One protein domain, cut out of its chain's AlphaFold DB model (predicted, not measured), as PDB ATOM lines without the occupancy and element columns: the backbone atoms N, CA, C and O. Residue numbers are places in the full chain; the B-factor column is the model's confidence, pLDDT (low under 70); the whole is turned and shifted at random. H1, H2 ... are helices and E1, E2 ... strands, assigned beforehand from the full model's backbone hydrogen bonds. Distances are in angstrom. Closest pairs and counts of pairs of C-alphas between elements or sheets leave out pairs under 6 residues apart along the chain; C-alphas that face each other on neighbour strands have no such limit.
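What this domain is: This is residues 3 to 142 of the 145 residues of an uncharacterized protein of Bacillus sp. HNG (UniProt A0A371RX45). A strongly twisted sheet of five strands has the last part of one long helix, H1, over one face, at its E2 and E3 end, while residues 3 to 17 of H1 stick out as a free arm. H3 crosses H1, H5 packs on H1 farther along, and H2 packs over E1. You have 140 printed residues, with five helices and five strands in the order H1 H2 E1 E2 E3 H3 H4 H5 E4 E5; the mixed sheet runs E2 E3 E1 E5 E4, and the class is mixed, helices and strands. The whole is compact, with a radius of gyration of the C-alphas of 16.5 A, and spans 57 by 35 by 26 A, the arm adding to the length.

How they stand to each other: Start at inner strand E1, residues 57 to 64. E5, residues 135 to 141, is its antiparallel neighbour, with N 58 and O 139 2.8 A apart, within hydrogen-bond range. Edge strand E4, residues 122 to 127, makes a hairpin with E5, where N 136 and O 127 are 2.7 A apart. The pairing of E1 is staggered: its residues 62 to 64 pair with E3, residues 85 to 90, in parallel, with N 90 and O 63 3.4 A apart. E3 and edge strand E2, residues 77 to 82, make a hairpin, with N 87 and O 80 2.7 A apart. The domain has two layers, helices on one face of a sheet: H1, residues 3 to 35, and H3, residues 92 to 100. H1 is over E2 and E3, along the strands at 11 degrees to E2 on the local plane. Its residues 21 to 25 touch H3 about perpendicular, at 83 degrees, the closest C-alphas being those of Glu 21 and Cys 97, 6.4 A apart. H1 residues 26 to 30 touch H5, residues 109 to 118, at a steep tilt of 41 degrees, the closest C-alphas being those of Leu 29 and Thr 110, 6.4 A. H1 residues 22 to 25 only just touch H4, residues 102 to 105, with 3 pairs of C-alphas within 8 A, the closest those of Trp 22 and Tyr 104, 6.5 A. H4 and H5 only graze the sheet. H2, residues 38 to 45, is over E1 on the same face as H1, and touches H5 through the closest C-alphas, those of Val 38 and Met 118, 7.1 A apart. Every O i to N i+4 pair is within hydrogen-bond range in H1, H2 and H5; H3 has 4 of 5, and H4 is too short for one.

Where its parts are: Find C-alpha 3 at (44.403, 51.853, 92.379); from there H1 runs 48.1 A to C-alpha 35 at (9.250, 76.166, 114.527). E1 is 21.4 A long and E5 19.3 A, ending at C-alpha 141 at (26.433, 85.409, 116.537).

The domain as a whole: The farthest C-alphas, those of Trp 3 and Asp 83, are 57.8 A apart. The printed part has no cut; H2 to E1 and E1 to E2 are long links. The mean pLDDT of the printed part is 71.3, and 59 residues are under 70, among them 44 to 56, 60 to 75 and 125 to 142.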
ATOM      1  N   TRP A   3      44.391  50.635  91.563       60.97
ATOM      2  CA  TRP A   3      44.403  51.853  92.379       60.97
ATOM      3  C   TRP A   3      43.412  52.925  91.887       60.97
ATOM      4  O   TRP A   3      42.567  53.357  92.658       60.97
ATOM      5  N   ASN A   4      43.370  53.220  90.579       75.94
ATOM      6  CA  ASN A   4      42.407  54.190  90.021       75.94
ATOM      7  C   ASN A   4      40.933  53.771  90.183       75.94
ATOM      8  O   ASN A   4      40.055  54.631  90.214       75.94
ATOM      9  N   LYS A   5      40.635  52.464  90.261       71.88
ATOM     10  CA  LYS A   5      39.268  51.972  90.509       71.88
ATOM     11  C   LYS A   5      38.897  52.111  91.985       71.88
ATOM     12  O   LYS A   5      37.793  52.554  92.278       71.88
ATOM     13  N   ILE A   6      39.827  51.797  92.891       76.06
ATOM     14  CA  ILE A   6      39.645  51.981  94.339       76.06
ATOM     15  C   ILE A   6      39.450  53.467  94.669       76.06
ATOM     16  O   ILE A   6      38.518  53.809  95.392       76.06
ATOM     17  N   ASP A   7      40.256  54.354  94.087       80.00
ATOM     18  CA  ASP A   7      40.136  55.800  94.307       80.00
ATOM     19  C   ASP A   7      38.819  56.366  93.770       80.00
ATOM     20  O   ASP A   7      38.246  57.278  94.363       80.00
ATOM     21  N   LYS A   8      38.308  55.820  92.661       83.25
ATOM     22  CA  LYS A   8      37.002  56.212  92.125       83.25
ATOM     23  C   LYS A   8      35.863  55.799  93.064       83.25
ATOM     24  O   LYS A   8      35.011  56.634  93.342       83.25
ATOM     25  N   ILE A   9      35.896  54.570  93.592       85.00
ATOM     26  CA  ILE A   9      34.901  54.067  94.556       85.00
ATOM     27  C   ILE A   9      34.921  54.903  95.842       85.00
ATOM     28  O   ILE A   9      33.871  55.326  96.311       85.00
ATOM     29  N   LYS A  10      36.109  55.201  96.384       86.31
ATOM     30  CA  LYS A  10      36.239  56.048  97.580       86.31
ATOM     31  C   LYS A  10      35.643  57.439  97.366       86.31
ATOM     32  O   LYS A  10      34.855  57.893  98.186       86.31
ATOM     33  N   LYS A  11      35.959  58.086  96.239       86.81
ATOM     34  CA  LYS A  11      35.406  59.407  95.899       86.81
ATOM     35  C   LYS A  11      33.886  59.392  95.750       86.81
ATOM     36  O   LYS A  11      33.236  60.387  96.046       86.81
ATOM     37  N   GLU A  12      33.325  58.302  95.244       87.50
ATOM     38  CA  GLU A  12      31.879  58.139  95.101       87.50
ATOM     39  C   GLU A  12      31.204  57.984  96.470       87.50
ATOM     40  O   GLU A  12      30.292  58.747  96.779       87.50
ATOM     41  N   GLN A  13      31.754  57.137  97.345       85.94
ATOM     42  CA  GLN A  13      31.295  56.994  98.733       85.94
ATOM     43  C   GLN A  13      31.384  58.306  99.524       85.94
ATOM     44  O   GLN A  13      30.470  58.653 100.270       85.94
ATOM     45  N   GLU A  14      32.468  59.067  99.353       85.31
ATOM     46  CA  GLU A  14      32.629  60.384  99.980       85.31
ATOM     47  C   GLU A  14      31.567  61.377  99.495       85.31
ATOM     48  O   GLU A  14      31.018  62.122 100.304       85.31
ATOM     49  N   ARG A  15      31.231  61.371  98.198       83.88
ATOM     50  CA  ARG A  15      30.172  62.227  97.639       83.88
ATOM     51  C   ARG A  15      28.786  61.841  98.135       83.88
ATOM     52  O   ARG A  15      27.997  62.728  98.442       83.88
ATOM     53  N   GLU A  16      28.486  60.550  98.215       85.75
ATOM     54  CA  GLU A  16      27.212  60.061  98.751       85.75
ATOM     55  C   GLU A  16      27.055  60.439 100.222       85.75
ATOM     56  O   GLU A  16      26.027  60.995 100.619       85.75
ATOM     57  N   LYS A  17      28.107  60.225 101.021       82.56
ATOM     58  CA  LYS A  17      28.151  60.653 102.420       82.56
ATOM     59  C   LYS A  17      27.951  62.167 102.537       82.56
ATOM     60  O   LYS A  17      27.104  62.605 103.312       82.56
ATOM     61  N   TRP A  18      28.668  62.947 101.726       82.88
ATOM     62  CA  TRP A  18      28.542  64.406 101.671       82.88
ATOM     63  C   TRP A  18      27.107  64.838 101.353       82.88
ATOM     64  O   TRP A  18      26.552  65.706 102.024       82.88
ATOM     65  N   HIS A  19      26.476  64.205 100.362       84.00
ATOM     66  CA  HIS A  19      25.113  64.528  99.953       84.00
ATOM     67  C   HIS A  19      24.097  64.218 101.058       84.00
ATOM     68  O   HIS A  19      23.207  65.025 101.330       84.00
ATOM     69  N   ARG A  20      24.259  63.082 101.742       82.44
ATOM     70  CA  ARG A  20      23.404  62.692 102.866       82.44
ATOM     71  C   ARG A  20      23.543  63.652 104.047       82.44
ATOM     72  O   ARG A  20      22.533  64.123 104.563       82.44
ATOM     73  N   GLU A  21      24.771  63.987 104.440       79.75
ATOM     74  CA  GLU A  21      25.044  64.960 105.509       79.75
ATOM     75  C   GLU A  21      24.458  66.341 105.191       79.75
ATOM     76  O   GLU A  21      23.803  66.948 106.042       79.75
ATOM     77  N   TRP A  22      24.614  66.799 103.947       85.06
ATOM     78  CA  TRP A  22      24.036  68.055 103.476       85.06
ATOM     79  C   TRP A  22      22.502  68.056 103.554       85.06
ATOM     80  O   TRP A  22      21.919  69.006 104.079       85.06
ATOM     81  N   ASN A  23      21.846  66.982 103.097       83.81
ATOM     82  CA  ASN A  23      20.386  66.853 103.144       83.81
ATOM     83  C   ASN A  23      19.865  66.835 104.590       83.81
ATOM     84  O   ASN A  23      18.862  67.486 104.891       83.81
ATOM     85  N   MET A  24      20.561  66.140 105.497       80.25
ATOM     86  CA  MET A  24      20.222  66.127 106.923       80.25
ATOM     87  C   MET A  24      20.295  67.530 107.535       80.25
ATOM     88  O   MET A  24      19.363  67.942 108.225       80.25
ATOM     89  N   LEU A  25      21.366  68.283 107.258       80.25
ATOM     90  CA  LEU A  25      21.533  69.651 107.758       80.25
ATOM     91  C   LEU A  25      20.489  70.612 107.185       80.25
ATOM     92  O   LEU A  25      19.926  71.416 107.924       80.25
ATOM     93  N   GLU A  26      20.198  70.532 105.887       85.62
ATOM     94  CA  GLU A  26      19.172  71.367 105.257       85.62
ATOM     95  C   GLU A  26      17.786  71.079 105.857       85.62
ATOM     96  O   GLU A  26      17.092  72.016 106.257       85.62
ATOM     97  N   LYS A  27      17.410  69.804 106.018       83.56
ATOM     98  CA  LYS A  27      16.140  69.400 106.649       83.56
ATOM     99  C   LYS A  27      16.065  69.841 108.110       83.56
ATOM    100  O   LYS A  27      15.011  70.297 108.559       83.56
ATOM    101  N   PHE A  28      17.183  69.771 108.834       81.75
ATOM    102  CA  PHE A  28      17.289  70.295 110.192       81.75
ATOM    103  C   PHE A  28      17.012  71.792 110.247       81.75
ATOM    104  O   PHE A  28      16.130  72.222 110.990       81.75
ATOM    105  N   LEU A  29      17.706  72.582 109.430       82.00
ATOM    106  CA  LEU A  29      17.533  74.031 109.414       82.00
ATOM    107  C   LEU A  29      16.105  74.412 109.015       82.00
ATOM    108  O   LEU A  29      15.496  75.257 109.667       82.00
ATOM    109  N   GLN A  30      15.544  73.774 107.986       86.06
ATOM    110  CA  GLN A  30      14.159  74.008 107.569       86.06
ATOM    111  C   GLN A  30      13.174  73.729 108.705       86.06
ATOM    112  O   GLN A  30      12.286  74.539 108.967       86.06
ATOM    113  N   THR A  31      13.360  72.614 109.410       83.75
ATOM    114  CA  THR A  31      12.510  72.232 110.542       83.75
ATOM    115  C   THR A  31      12.636  73.227 111.692       83.75
ATOM    116  O   THR A  31      11.635  73.728 112.202       83.75
ATOM    117  N   PHE A  32      13.869  73.567 112.063       78.75
ATOM    118  CA  PHE A  32      14.153  74.503 113.138       78.75
ATOM    119  C   PHE A  32      13.553  75.888 112.871       78.75
ATOM    120  O   PHE A  32      12.843  76.418 113.720       78.75
ATOM    121  N   PHE A  33      13.775  76.460 111.684       79.62
ATOM    122  CA  PHE A  33      13.274  77.797 111.343       79.62
ATOM    123  C   PHE A  33      11.781  77.832 110.985       79.62
ATOM    124  O   PHE A  33      11.202  78.916 110.926       79.62
ATOM    125  N   SER A  34      11.151  76.674 110.770       84.00
ATOM    126  CA  SER A  34       9.689  76.552 110.719       84.00
ATOM    127  C   SER A  34       9.075  76.709 112.115       84.00
ATOM    128  O   SER A  34       8.101  77.436 112.288       84.00
ATOM    129  N   LEU A  35       9.686  76.081 113.127       78.88
ATOM    130  CA  LEU A  35       9.250  76.166 114.527       78.88
ATOM    131  C   LEU A  35       9.617  77.497 115.187       78.88
ATOM    132  O   LEU A  35       8.852  78.038 115.983       78.88
ATOM    133  N   TYR A  36      10.792  78.021 114.852       79.81
ATOM    134  CA  TYR A  36      11.327  79.268 115.379       79.81
ATOM    135  C   TYR A  36      11.599  80.228 114.221       79.81
ATOM    136  O   TYR A  36      12.725  80.303 113.719       79.81
ATOM    137  N   PRO A  37      10.577  80.975 113.770       84.31
ATOM    138  CA  PRO A  37      10.755  81.974 112.733       84.31
ATOM    139  C   PRO A  37      11.849  82.981 113.096       84.31
ATOM    140  O   PRO A  37      12.077  83.305 114.262       84.31
ATOM    141  N   VAL A  38      12.494  83.529 112.067       82.19
ATOM    142  CA  VAL A  38      13.585  84.511 112.192       82.19
ATOM    143  C   VAL A  38      13.234  85.660 113.139       82.19
ATOM    144  O   VAL A  38      14.057  86.035 113.970       82.19
ATOM    145  N   GLU A  39      12.021  86.204 113.036       81.19
ATOM    146  CA  GLU A  39      11.578  87.313 113.887       81.19
ATOM    147  C   GLU A  39      11.438  86.879 115.352       81.19
ATOM    148  O   GLU A  39      11.959  87.547 116.239       81.19
ATOM    149  N   THR A  40      10.889  85.685 115.614       81.00
ATOM    150  CA  THR A  40      10.840  85.105 116.966       81.00
ATOM    151  C   THR A  40      12.235  84.950 117.568       81.00
ATOM    152  O   THR A  40      12.428  85.223 118.752       81.00
ATOM    153  N   ILE A  41      13.218  84.530 116.767       76.12
ATOM    154  CA  ILE A  41      14.605  84.398 117.225       76.12
ATOM    155  C   ILE A  41      15.210  85.770 117.522       76.12
ATOM    156  O   ILE A  41      15.843  85.921 118.560       76.12
ATOM    157  N   LYS A  42      15.004  86.783 116.669       75.50
ATOM    158  CA  LYS A  42      15.486  88.156 116.921       75.50
ATOM    159  C   LYS A  42      14.915  88.736 118.214       75.50
ATOM    160  O   LYS A  42      15.674  89.269 119.020       75.50
ATOM    161  N   ASP A  43      13.612  88.583 118.424       73.19
ATOM    162  CA  ASP A  43      12.919  89.100 119.605       73.19
ATOM    163  C   ASP A  43      13.371  88.401 120.892       73.19
ATOM    164  O   ASP A  43      13.427  89.016 121.961       73.19
ATOM    165  N   ARG A  44      13.695  87.104 120.799       68.88
ATOM    166  CA  ARG A  44      14.157  86.301 121.936       68.88
ATOM    167  C   ARG A  44      15.651  86.432 122.200       68.88
ATOM    168  O   ARG A  44      15.997  86.418 123.370       68.88
ATOM    169  N   LEU A  45      16.496  86.629 121.185       65.62
ATOM    170  CA  LEU A  45      17.950  86.827 121.326       65.62
ATOM    171  C   LEU A  45      18.297  87.964 122.295       65.62
ATOM    172  O   LEU A  45      19.228  87.834 123.071       65.62
ATOM    173  N   ILE A  46      17.518  89.053 122.280       56.53
ATOM    174  CA  ILE A  46      17.712  90.215 123.170       56.53
ATOM    175  C   ILE A  46      17.360  89.881 124.632       56.53
ATOM    176  O   ILE A  46      17.816  90.547 125.557       56.53
ATOM    177  N   LYS A  47      16.514  88.868 124.854       53.38
ATOM    178  CA  LYS A  47      16.027  88.454 126.180       53.38
ATOM    179  C   LYS A  47      16.653  87.146 126.668       53.38
ATOM    180  O   LYS A  47      16.373  86.737 127.794       53.38
ATOM    181  N   SER A  48      17.410  86.455 125.822       57.25
ATOM    182  CA  SER A  48      17.974  85.140 126.106       57.25
ATOM    183  C   SER A  48      19.434  85.241 126.540       57.25
ATOM    184  O   SER A  48      20.058  86.291 126.440       57.25
ATOM    185  N   ALA A  49      19.933  84.146 127.115       58.59
ATOM    186  CA  ALA A  49      21.224  84.070 127.785       58.59
ATOM    187  C   ALA A  49      22.388  84.624 126.948       58.59
ATOM    188  O   ALA A  49      22.418  84.495 125.725       58.59
ATOM    189  N   GLU A  50      23.387  85.170 127.634       63.16
ATOM    190  CA  GLU A  50      24.692  85.420 127.040       63.16
ATOM    191  C   GLU A  50      25.535  84.141 127.112       63.16
ATOM    192  O   GLU A  50      25.563  83.438 128.130       63.16
ATOM    193  N   ASN A  51      26.246  83.820 126.031       66.62
ATOM    194  CA  ASN A  51      27.216  82.731 126.068       66.62
ATOM    195  C   ASN A  51      28.444  83.114 126.926       66.62
ATOM    196  O   ASN A  51      28.584  84.244 127.388       66.62
ATOM    197  N   LYS A  52      29.400  82.190 127.100       62.97
ATOM    198  CA  LYS A  52      30.638  82.425 127.883       62.97
ATOM    199  C   LYS A  52      31.511  83.605 127.407       62.97
ATOM    200  O   LYS A  52      32.506  83.913 128.054       62.97
ATOM    201  N   TYR A  53      31.178  84.211 126.269       63.09
ATOM    202  CA  TYR A  53      31.843  85.373 125.689       63.09
ATOM    203  C   TYR A  53      30.986  86.652 125.753       63.09
ATOM    204  O   TYR A  53      31.364  87.642 125.131       63.09
ATOM    205  N   GLY A  54      29.850  86.647 126.465       64.31
ATOM    206  CA  GLY A  54      28.965  87.813 126.589       64.31
ATOM    207  C   GLY A  54      28.150  88.106 125.324       64.31
ATOM    208  O   GLY A  54      27.870  89.263 125.027       64.31
ATOM    209  N   LEU A  55      27.866  87.089 124.499       67.06
ATOM    210  CA  LEU A  55      27.137  87.260 123.236       67.06
ATOM    211  C   LEU A  55      25.724  86.695 123.329       67.06
ATOM    212  O   LEU A  55      25.561  85.572 123.807       67.06
ATOM    213  N   ASP A  56      24.762  87.423 122.754       68.44
ATOM    214  CA  ASP A  56      23.374  86.984 122.591       68.44
ATOM    215  C   ASP A  56      23.305  85.566 122.002       68.44
ATOM    216  O   ASP A  56      23.833  85.287 120.912       68.44
ATOM    217  N   GLU A  57      22.624  84.680 122.716       70.69
ATOM    218  CA  GLU A  57      22.484  83.278 122.359       70.69
ATOM    219  C   GLU A  57      21.028  82.847 122.517       70.69
ATOM    220  O   GLU A  57      20.438  82.945 123.593       70.69
ATOM    221  N   PHE A  58      20.436  82.337 121.442       72.75
ATOM    222  CA  PHE A  58      19.150  81.661 121.510       72.75
ATOM    223  C   PHE A  58      19.400  80.183 121.799       72.75
ATOM    224  O   PHE A  58      19.962  79.473 120.965       72.75
ATOM    225  N   ARG A  59      18.989  79.730 122.985       70.19
ATOM    226  CA  ARG A  59      19.090  78.331 123.410       70.19
ATOM    227  C   ARG A  59      17.743  77.649 123.302       70.19
ATOM    228  O   ARG A  59      16.727  78.218 123.699       70.19
ATOM    229  N   THR A  60      17.748  76.413 122.830       68.81
ATOM    230  CA  THR A  60      16.600  75.526 122.990       68.81
ATOM    231  C   THR A  60      17.057  74.109 123.305       68.81
ATOM    232  O   THR A  60      18.177  73.712 122.975       68.81
ATOM    233  N   GLU A  61      16.216  73.391 124.036       68.62
ATOM    234  CA  GLU A  61      16.490  72.050 124.540       68.62
ATOM    235  C   GLU A  61      15.991  71.010 123.541       68.62
ATOM    236  O   GLU A  61      14.917  71.140 122.949       68.62
ATOM    237  N   TYR A  62      16.792  69.971 123.348       69.62
ATOM    238  CA  TYR A  62      16.513  68.866 122.448       69.62
ATOM    239  C   TYR A  62      16.711  67.565 123.203       69.62
ATOM    240  O   TYR A  62      17.649  67.429 123.989       69.62
ATOM    241  N   ARG A  63      15.864  66.588 122.897       64.56
ATOM    242  CA  ARG A  63      15.981  65.224 123.405       64.56
ATOM    243  C   ARG A  63      16.486  64.346 122.269       64.56
ATOM    244  O   ARG A  63      15.989  64.453 121.151       64.56
ATOM    245  N   THR A  64      17.471  63.484 122.480       57.38
ATOM    246  CA  THR A  64      17.704  62.402 121.510       57.38
ATOM    247  C   THR A  64      16.773  61.256 121.815       57.38
ATOM    248  O   THR A  64      16.620  60.881 122.973       57.38
ATOM    249  N   SER A  65      16.182  60.651 120.791       52.16
ATOM    250  CA  SER A  65      15.496  59.385 121.005       52.16
ATOM    251  C   SER A  65      16.509  58.238 121.031       52.16
ATOM    252  O   SER A  65      17.269  58.076 120.077       52.16
ATOM    253  N   ASP A  66      16.428  57.373 122.043       49.78
ATOM    254  CA  ASP A  66      16.990  56.012 121.976       49.78
ATOM    255  C   ASP A  66      16.238  55.130 120.963       49.78
ATOM    256  O   ASP A  66      16.720  54.077 120.543       49.78
ATOM    257  N   ALA A  67      15.043  55.564 120.540       48.62
ATOM    258  CA  ALA A  67      14.296  54.917 119.477       48.62
ATOM    259  C   ALA A  67      15.101  54.985 118.174       48.62
ATOM    260  O   ALA A  67      15.446  56.068 117.695       48.62
ATOM    261  N   GLN A  68      15.384  53.816 117.598       53.19
ATOM    262  CA  GLN A  68      15.918  53.717 116.249       53.19
ATOM    263  C   GLN A  68      14.921  54.375 115.297       53.19
ATOM    264  O   GLN A  68      13.871  53.815 114.993       53.19
ATOM    265  N   LEU A  69      15.235  55.595 114.865       57.53
ATOM    266  CA  LEU A  69      14.540  56.202 113.746       57.53
ATOM    267  C   LEU A  69      14.822  55.366 112.494       57.53
ATOM    268  O   LEU A  69      15.936  54.871 112.295       57.53
ATOM    269  N   ASP A  70      13.778  55.171 111.697       52.47
ATOM    270  CA  ASP A  70      13.774  54.251 110.568       52.47
ATOM    271  C   ASP A  70      14.745  54.763 109.492       52.47
ATOM    272  O   ASP A  70      14.467  55.734 108.782       52.47
ATOM    273  N   LYS A  71      15.928  54.139 109.405       54.41
ATOM    274  CA  LYS A  71      17.012  54.561 108.498       54.41
ATOM    275  C   LYS A  71      16.585  54.526 107.033       54.41
ATOM    276  O   LYS A  71      17.172  55.236 106.224       54.41
ATOM    277  N   GLU A  72      15.573  53.724 106.707       55.41
ATOM    278  CA  GLU A  72      15.024  53.600 105.358       55.41
ATOM    279  C   GLU A  72      14.127  54.784 104.958       55.41
ATOM    280  O   GLU A  72      13.889  54.984 103.769       55.41
ATOM    281  N   LYS A  73      13.641  55.594 105.911       56.66
ATOM    282  CA  LYS A  73      12.664  56.674 105.652       56.66
ATOM    283  C   LYS A  73      13.237  58.089 105.680       56.66
ATOM    284  O   LYS A  73      12.473  59.054 105.645       56.66
ATOM    285  N   ASP A  74      14.559  58.239 105.773       61.59
ATOM    286  CA  ASP A  74      15.229  59.543 105.909       61.59
ATOM    287  C   ASP A  74      14.635  60.425 107.033       61.59
ATOM    288  O   ASP A  74      14.612  61.669 106.976       61.59
ATOM    289  N   GLU A  75      14.094  59.786 108.072       68.81
ATOM    290  CA  GLU A  75      13.495  60.463 109.213       68.81
ATOM    291  C   GLU A  75      14.566  60.656 110.286       68.81
ATOM    292  O   GLU A  75      14.828  59.790 111.107       68.81
ATOM    293  N   PHE A  76      15.240  61.803 110.252       71.88
ATOM    294  CA  PHE A  76      16.329  62.118 111.191       71.88
ATOM    295  C   PHE A  76      15.894  63.033 112.337       71.88
ATOM    296  O   PHE A  76      16.687  63.293 113.247       71.88
ATOM    297  N   ILE A  77      14.663  63.547 112.249       74.88
ATOM    298  CA  ILE A  77      14.105  64.616 113.074       74.88
ATOM    299  C   ILE A  77      12.623  64.331 113.277       74.88
ATOM    300  O   ILE A  77      11.894  64.200 112.295       74.88
ATOM    301  N   LYS A  78      12.172  64.302 114.530       77.19
ATOM    302  CA  LYS A  78      10.760  64.163 114.891       77.19
ATOM    303  C   LYS A  78      10.367  65.235 115.895       77.19
ATOM    304  O   LYS A  78      10.995  65.363 116.938       77.19
ATOM    305  N   ILE A  79       9.300  65.970 115.613       75.31
ATOM    306  CA  ILE A  79       8.777  66.996 116.519       75.31
ATOM    307  C   ILE A  79       7.656  66.375 117.353       75.31
ATOM    308  O   ILE A  79       6.709  65.814 116.806       75.31
ATOM    309  N   THR A  80       7.767  66.474 118.669       75.69
ATOM    310  CA  THR A  80       6.715  66.161 119.640       75.69
ATOM    311  C   THR A  80       6.332  67.433 120.386       75.69
ATOM    312  O   THR A  80       7.093  68.392 120.395       75.69
ATOM    313  N   TYR A  81       5.151  67.472 120.992       73.69
ATOM    314  CA  TYR A  81       4.718  68.601 121.814       73.69
ATOM    315  C   TYR A  81       4.435  68.087 123.227       73.69
ATOM    316  O   TYR A  81       3.661  67.145 123.380       73.69
ATOM    317  N   GLU A  82       5.076  68.682 124.230       76.62
ATOM    318  CA  GLU A  82       4.792  68.471 125.659       76.62
ATOM    319  C   GLU A  82       4.442  69.843 126.260       76.62
ATOM    320  O   GLU A  82       5.188  70.799 126.055       76.62
ATOM    321  N   ASP A  83       3.295  69.965 126.940       75.19
ATOM    322  CA  ASP A  83       2.803  71.220 127.547       75.19
ATOM    323  C   ASP A  83       2.898  72.456 126.622       75.19
ATOM    324  O   ASP A  83       3.455  73.494 126.986       75.19
ATOM    325  N   ASP A  84       2.402  72.321 125.384       70.81
ATOM    326  CA  ASP A  84       2.449  73.337 124.313       70.81
ATOM    327  C   ASP A  84       3.860  73.791 123.885       70.81
ATOM    328  O   ASP A  84       4.020  74.744 123.114       70.81
ATOM    329  N   LYS A  85       4.911  73.090 124.324       68.19
ATOM    330  CA  LYS A  85       6.295  73.343 123.916       68.19
ATOM    331  C   LYS A  85       6.750  72.294 122.899       68.19
ATOM    332  O   LYS A  85       6.613  71.096 123.150       68.19
ATOM    333  N   PRO A  86       7.312  72.711 121.748       69.94
ATOM    334  CA  PRO A  86       7.854  71.771 120.781       69.94
ATOM    335  C   PRO A  86       9.150  71.156 121.321       69.94
ATOM    336  O   PRO A  86      10.125  71.860 121.576       69.94
ATOM    337  N   ILE A  87       9.172  69.834 121.432       71.75
ATOM    338  CA  ILE A  87      10.358  69.017 121.674       71.75
ATOM    339  C   ILE A  87      10.804  68.437 120.340       71.75
ATOM    340  O   ILE A  87      10.045  67.767 119.640       71.75
ATOM    341  N   ILE A  88      12.053  68.686 119.971       70.88
ATOM    342  CA  ILE A  88      12.621  68.174 118.728       70.88
ATOM    343  C   ILE A  88      13.510  66.982 119.074       70.88
ATOM    344  O   ILE A  88      14.543  67.139 119.721       70.88
ATOM    345  N   ASN A  89      13.108  65.802 118.613       73.69
ATOM    346  CA  ASN A  89      13.880  64.576 118.711       73.69
ATOM    347  C   ASN A  89      14.825  64.460 117.520       73.69
ATOM    348  O   ASN A  89      14.361  64.440 116.377       73.69
ATOM    349  N   LEU A  90      16.132  64.371 117.771       72.88
ATOM    350  CA  LEU A  90      17.138  64.159 116.726       72.88
ATOM    351  C   LEU A  90      17.746  62.759 116.818       72.88
ATOM    352  O   LEU A  90      18.034  62.262 117.906       72.88
ATOM    353  N   SER A  91      18.005  62.156 115.657       71.88
ATOM    354  CA  SER A  91      18.857  60.966 115.574       71.88
ATOM    355  C   SER A  91      20.302  61.290 115.978       71.88
ATOM    356  O   SER A  91      20.814  62.382 115.714       71.88
ATOM    357  N   VAL A  92      21.003  60.302 116.542       70.94
ATOM    358  CA  VAL A  92      22.437  60.401 116.878       70.94
ATOM    359  C   VAL A  92      23.288  60.757 115.649       70.94
ATOM    360  O   VAL A  92      24.241  61.524 115.750       70.94
ATOM    361  N   GLU A  93      22.928  60.252 114.468       72.00
ATOM    362  CA  GLU A  93      23.609  60.569 113.205       72.00
ATOM    363  C   GLU A  93      23.477  62.056 112.831       72.00
ATOM    364  O   GLU A  93      24.469  62.700 112.481       72.00
ATOM    365  N   CYS A  94      22.280  62.634 112.981       73.56
ATOM    366  CA  CYS A  94      22.052  64.064 112.767       73.56
ATOM    367  C   CYS A  94      22.869  64.915 113.751       73.56
ATOM    368  O   CYS A  94      23.495  65.897 113.355       73.56
ATOM    369  N   LEU A  95      22.943  64.495 115.016       69.62
ATOM    370  CA  LEU A  95      23.763  65.149 116.034       69.62
ATOM    371  C   LEU A  95      25.259  65.156 115.722       69.62
ATOM    372  O   LEU A  95      25.926  66.179 115.910       69.62
ATOM    373  N   PHE A  96      25.793  64.020 115.264       70.00
ATOM    374  CA  PHE A  96      27.186  63.924 114.833       70.00
ATOM    375  C   PHE A  96      27.468  64.838 113.641       70.00
ATOM    376  O   PHE A  96      28.537  65.450 113.586       70.00
ATOM    377  N   CYS A  97      26.507  64.960 112.720       72.38
ATOM    378  CA  CYS A  97      26.599  65.886 111.599       72.38
ATOM    379  C   CYS A  97      26.627  67.349 112.081       72.38
ATOM    380  O   CYS A  97      27.493  68.111 111.663       72.38
ATOM    381  N   LEU A  98      25.756  67.736 113.020       70.69
ATOM    382  CA  LEU A  98      25.698  69.104 113.556       70.69
ATOM    383  C   LEU A  98      26.992  69.532 114.277       70.69
ATOM    384  O   LEU A  98      27.429  70.665 114.099       70.69
ATOM    385  N   HIS A  99      27.636  68.637 115.039       65.06
ATOM    386  CA  HIS A  99      28.865  68.955 115.790       65.06
ATOM    387  C   HIS A  99      30.085  69.265 114.909       65.06
ATOM    388  O   HIS A  99      30.967  70.013 115.328       65.06
ATOM    389  N   ASN A 100      30.178  68.658 113.724       58.62
ATOM    390  CA  ASN A 100      31.449  68.560 112.997       58.62
ATOM    391  C   ASN A 100      31.514  69.387 111.704       58.62
ATOM    392  O   ASN A 100      32.573  69.446 111.088       58.62
ATOM    393  N   ASN A 101      30.427  70.049 111.287       64.38
ATOM    394  CA  ASN A 101      30.288  70.500 109.897       64.38
ATOM    395  C   ASN A 101      29.932  71.989 109.714       64.38
ATOM    396  O   ASN A 101      28.988  72.347 109.005       64.38
ATOM    397  N   LYS A 102      30.759  72.894 110.261       63.91
ATOM    398  CA  LYS A 102      30.652  74.346 109.975       63.91
ATOM    399  C   LYS A 102      30.771  74.668 108.485       63.91
ATOM    400  O   LYS A 102      30.077  75.549 107.977       63.91
ATOM    401  N   GLU A 103      31.638  73.942 107.779       65.56
ATOM    402  CA  GLU A 103      31.840  74.114 106.340       65.56
ATOM    403  C   GLU A 103      30.540  73.841 105.571       65.56
ATOM    404  O   GLU A 103      30.120  74.657 104.751       65.56
ATOM    405  N   TYR A 104      29.826  72.770 105.928       67.06
ATOM    406  CA  TYR A 104      28.591  72.365 105.259       67.06
ATOM    407  C   TYR A 104      27.440  73.322 105.540       67.06
ATOM    408  O   TYR A 104      26.712  73.657 104.607       67.06
ATOM    409  N   LEU A 105      27.309  73.819 106.774       69.44
ATOM    410  CA  LEU A 105      26.315  74.833 107.146       69.44
ATOM    411  C   LEU A 105      26.330  76.016 106.170       69.44
ATOM    412  O   LEU A 105      25.292  76.398 105.637       69.44
ATOM    413  N   SER A 106      27.517  76.528 105.833       73.19
ATOM    414  CA  SER A 106      27.666  77.659 104.907       73.19
ATOM    415  C   SER A 106      27.219  77.369 103.464       73.19
ATOM    416  O   SER A 106      26.952  78.299 102.692       73.19
ATOM    417  N   THR A 107      27.110  76.093 103.087       79.19
ATOM    418  CA  THR A 107      26.717  75.673 101.738       79.19
ATOM    419  C   THR A 107      25.207  75.542 101.564       79.19
ATOM    420  O   THR A 107      24.734  75.670 100.429       79.19
ATOM    421  N   THR A 108      24.443  75.361 102.648       82.62
ATOM    422  CA  THR A 108      23.008  75.060 102.566       82.62
ATOM    423  C   THR A 108      22.160  76.298 102.188       82.62
ATOM    424  O   THR A 108      22.438  77.424 102.631       82.62
ATOM    425  N   PRO A 109      21.125  76.155 101.332       88.06
ATOM    426  CA  PRO A 109      20.247  77.250 100.928       88.06
ATOM    427  C   PRO A 109      19.497  77.880 102.096       88.06
ATOM    428  O   PRO A 109      19.343  79.107 102.128       88.06
ATOM    429  N   THR A 110      19.033  77.071 103.053       86.69
ATOM    430  CA  THR A 110      18.322  77.597 104.218       86.69
ATOM    431  C   THR A 110      19.254  78.438 105.078       86.69
ATOM    432  O   THR A 110      18.902  79.577 105.382       86.69
ATOM    433  N   TYR A 111      20.483  77.987 105.356       83.38
ATOM    434  CA  TYR A 111      21.456  78.797 106.097       83.38
ATOM    435  C   TYR A 111      21.704  80.155 105.431       83.38
ATOM    436  O   TYR A 111      21.579  81.198 106.075       83.38
ATOM    437  N   LYS A 112      21.982  80.170 104.119       85.25
ATOM    438  CA  LYS A 112      22.221  81.410 103.356       85.25
ATOM    439  C   LYS A 112      21.040  82.380 103.445       85.25
ATOM    440  O   LYS A 112      21.241  83.589 103.599       85.25
ATOM    441  N   ARG A 113      19.813  81.861 103.367       87.31
ATOM    442  CA  ARG A 113      18.575  82.646 103.471       87.31
ATOM    443  C   ARG A 113      18.425  83.274 104.853       87.31
ATOM    444  O   ARG A 113      18.180  84.475 104.948       87.31
ATOM    445  N   ILE A 114      18.623  82.484 105.903       82.12
ATOM    446  CA  ILE A 114      18.530  82.950 107.287       82.12
ATOM    447  C   ILE A 114      19.632  83.959 107.593       82.12
ATOM    448  O   ILE A 114      19.335  85.037 108.101       82.12
ATOM    449  N   LYS A 115      20.883  83.676 107.217       82.44
ATOM    450  CA  LYS A 115      22.013  84.606 107.354       82.44
ATOM    451  C   LYS A 115      21.684  85.969 106.746       82.44
ATOM    452  O   LYS A 115      21.933  87.004 107.365       82.44
ATOM    453  N   LYS A 116      21.085  85.982 105.549       85.44
ATOM    454  CA  LYS A 116      20.639  87.214 104.881       85.44
ATOM    455  C   LYS A 116      19.538  87.929 105.676       85.44
ATOM    456  O   LYS A 116      19.631  89.140 105.856       85.44
ATOM    457  N   ALA A 117      18.534  87.203 106.167       81.75
ATOM    458  CA  ALA A 117      17.416  87.764 106.935       81.75
ATOM    459  C   ALA A 117      17.835  88.309 108.316       81.75
ATOM    460  O   ALA A 117      17.316  89.327 108.780       81.75
ATOM    461  N   MET A 118      18.808  87.655 108.950       76.94
ATOM    462  CA  MET A 118      19.403  88.045 110.231       76.94
ATOM    463  C   MET A 118      20.487  89.119 110.084       76.94
ATOM    464  O   MET A 118      20.862  89.742 111.074       76.94
ATOM    465  N   LYS A 119      21.009  89.333 108.864       79.44
ATOM    466  CA  LYS A 119      22.187  90.171 108.561       79.44
ATOM    467  C   LYS A 119      23.423  89.807 109.399       79.44
ATOM    468  O   LYS A 119      24.251  90.666 109.698       79.44
ATOM    469  N   ARG A 120      23.534  88.545 109.819       73.19
ATOM    470  CA  ARG A 120      24.551  88.055 110.760       73.19
ATOM    471  C   ARG A 120      24.892  86.601 110.455       73.19
ATOM    472  O   ARG A 120      24.008  85.833 110.081       73.19
ATOM    473  N   ASP A 121      26.163  86.246 110.629       70.69
ATOM    474  CA  ASP A 121      26.590  84.848 110.686       70.69
ATOM    475  C   ASP A 121      26.159  84.234 112.021       70.69
ATOM    476  O   ASP A 121      26.199  84.898 113.063       70.69
ATOM    477  N   PHE A 122      25.749  82.973 111.974       69.62
ATOM    478  CA  PHE A 122      25.394  82.196 113.154       69.62
ATOM    479  C   PHE A 122      26.037  80.815 113.090       69.62
ATOM    480  O   PHE A 122      26.308  80.296 112.004       69.62
ATOM    481  N   ASP A 123      26.293  80.256 114.264       71.19
ATOM    482  CA  ASP A 123      26.762  78.889 114.440       71.19
ATOM    483  C   ASP A 123      25.755  78.130 115.293       71.19
ATOM    484  O   ASP A 123      24.953  78.733 116.015       71.19
ATOM    485  N   ILE A 124      25.803  76.811 115.179       70.38
ATOM    486  CA  ILE A 124      24.988  75.899 115.961       70.38
ATOM    487  C   ILE A 124      25.944  75.165 116.880       70.38
ATOM    488  O   ILE A 124      26.805  74.416 116.424       70.38
ATOM    489  N   LYS A 125      25.806  75.391 118.182       68.44
ATOM    490  CA  LYS A 125      26.538  74.614 119.177       68.44
ATOM    491  C   LYS A 125      25.582  73.704 119.911       68.44
ATOM    492  O   LYS A 125      24.566  74.148 120.417       68.44
ATOM    493  N   THR A 126      25.952  72.448 119.960       64.50
ATOM    494  CA  THR A 126      25.392  71.388 120.784       64.50
ATOM    495  C   THR A 126      26.118  71.379 122.129       64.50
ATOM    496  O   THR A 126      27.322  71.130 122.182       64.50
ATOM    497  N   ASP A 127      25.410  71.669 123.216       61.81
ATOM    498  CA  ASP A 127      25.928  71.606 124.584       61.81
ATOM    499  C   ASP A 127      25.174  70.566 125.410       61.81
ATOM    500  O   ASP A 127      23.958  70.469 125.333       61.81
ATOM    501  N   GLY A 128      25.898  69.827 126.247       52.91
ATOM    502  CA  GLY A 128      25.310  68.822 127.127       52.91
ATOM    503  C   GLY A 128      25.150  67.463 126.450       52.91
ATOM    504  O   GLY A 128      24.714  67.335 125.310       52.91
ATOM    505  N   ARG A 129      25.556  66.432 127.183       50.34
ATOM    506  CA  ARG A 129      25.127  65.058 126.966       50.34
ATOM    507  C   ARG A 129      24.644  64.625 128.339       50.34
ATOM    508  O   ARG A 129      25.467  64.295 129.191       50.34
ATOM    509  N   THR A 130      23.352  64.790 128.615       51.94
ATOM    510  CA  THR A 130      22.789  64.229 129.849       51.94
ATOM    511  C   THR A 130      22.849  62.702 129.755       51.94
ATOM    512  O   THR A 130      23.013  62.145 128.665       51.94
ATOM    513  N   GLU A 131      22.716  61.998 130.879       42.16
ATOM    514  CA  GLU A 131      22.619  60.527 130.894       42.16
ATOM    515  C   GLU A 131      21.446  60.000 130.037       42.16
ATOM    516  O   GLU A 131      21.450  58.838 129.644       42.16
ATOM    517  N   TYR A 132      20.497  60.878 129.685       48.03
ATOM    518  CA  TYR A 132      19.316  60.625 128.851       48.03
ATOM    519  C   TYR A 132      19.455  61.120 127.400       48.03
ATOM    520  O   TYR A 132      18.507  61.037 126.622       48.03
ATOM    521  N   GLY A 133      20.622  61.651 127.022       52.88
ATOM    522  CA  GLY A 133      20.888  62.117 125.661       52.88
ATOM    523  C   GLY A 133      20.282  63.481 125.310       52.88
ATOM    524  O   GLY A 133      20.229  63.845 124.136       52.88
ATOM    525  N   ASP A 134      19.865  64.276 126.293       60.44
ATOM    526  CA  ASP A 134      19.466  65.658 126.029       60.44
ATOM    527  C   ASP A 134      20.690  66.512 125.678       60.44
ATOM    528  O   ASP A 134      21.772  66.369 126.268       60.44
ATOM    529  N   PHE A 135      20.495  67.423 124.728       60.09
ATOM    530  CA  PHE A 135      21.467  68.429 124.322       60.09
ATOM    531  C   PHE A 135      20.753  69.759 124.078       60.09
ATOM    532  O   PHE A 135      19.603  69.825 123.654       60.09
ATOM    533  N   THR A 136      21.438  70.858 124.329       61.88
ATOM    534  CA  THR A 136      20.991  72.201 123.982       61.88
ATOM    535  C   THR A 136      21.582  72.567 122.631       61.88
ATOM    536  O   THR A 136      22.792  72.439 122.457       61.88
ATOM    537  N   LEU A 137      20.769  73.050 121.684       65.25
ATOM    538  CA  LEU A 137      21.318  73.814 120.563       65.25
ATOM    539  C   LEU A 137      21.257  75.289 120.878       65.25
ATOM    540  O   LEU A 137      20.210  75.850 121.210       65.25
ATOM    541  N   SER A 138      22.405  75.902 120.691       62.75
ATOM    542  CA  SER A 138      22.607  77.319 120.798       62.75
ATOM    543  C   SER A 138      22.819  77.923 119.426       62.75
ATOM    544  O   SER A 138      23.726  77.522 118.693       62.75
ATOM    545  N   PHE A 139      22.024  78.941 119.127       65.56
ATOM    546  CA  PHE A 139      22.201  79.851 118.006       65.56
ATOM    547  C   PHE A 139      22.841  81.129 118.531       65.56
ATOM    548  O   PHE A 139      22.209  81.879 119.271       65.56
ATOM    549  N   TYR A 140      24.084  81.397 118.142       65.81
ATOM    550  CA  TYR A 140      24.801  82.603 118.561       65.81
ATOM    551  C   TYR A 140      25.477  83.288 117.378       65.81
ATOM    552  O   TYR A 140      25.786  82.666 116.358       65.81
ATOM    553  N   LYS A 141      25.708  84.597 117.520       62.00
ATOM    554  CA  LYS A 141      26.433  85.409 116.537       62.00
ATOM    555  C   LYS A 141      27.889  84.939 116.439       62.00
ATOM    556  O   LYS A 141      28.596  84.917 117.444       62.00
ATOM    557  N   VAL A 142      28.368  84.654 115.229       56.03
ATOM    558  CA  VAL A 142      29.789  84.335 114.987       56.03
ATOM    559  C   VAL A 142      30.545  85.615 114.640       56.03
ATOM    560  O   VAL A 142      30.095  86.391 113.793       56.03
TER     561      VAL A 142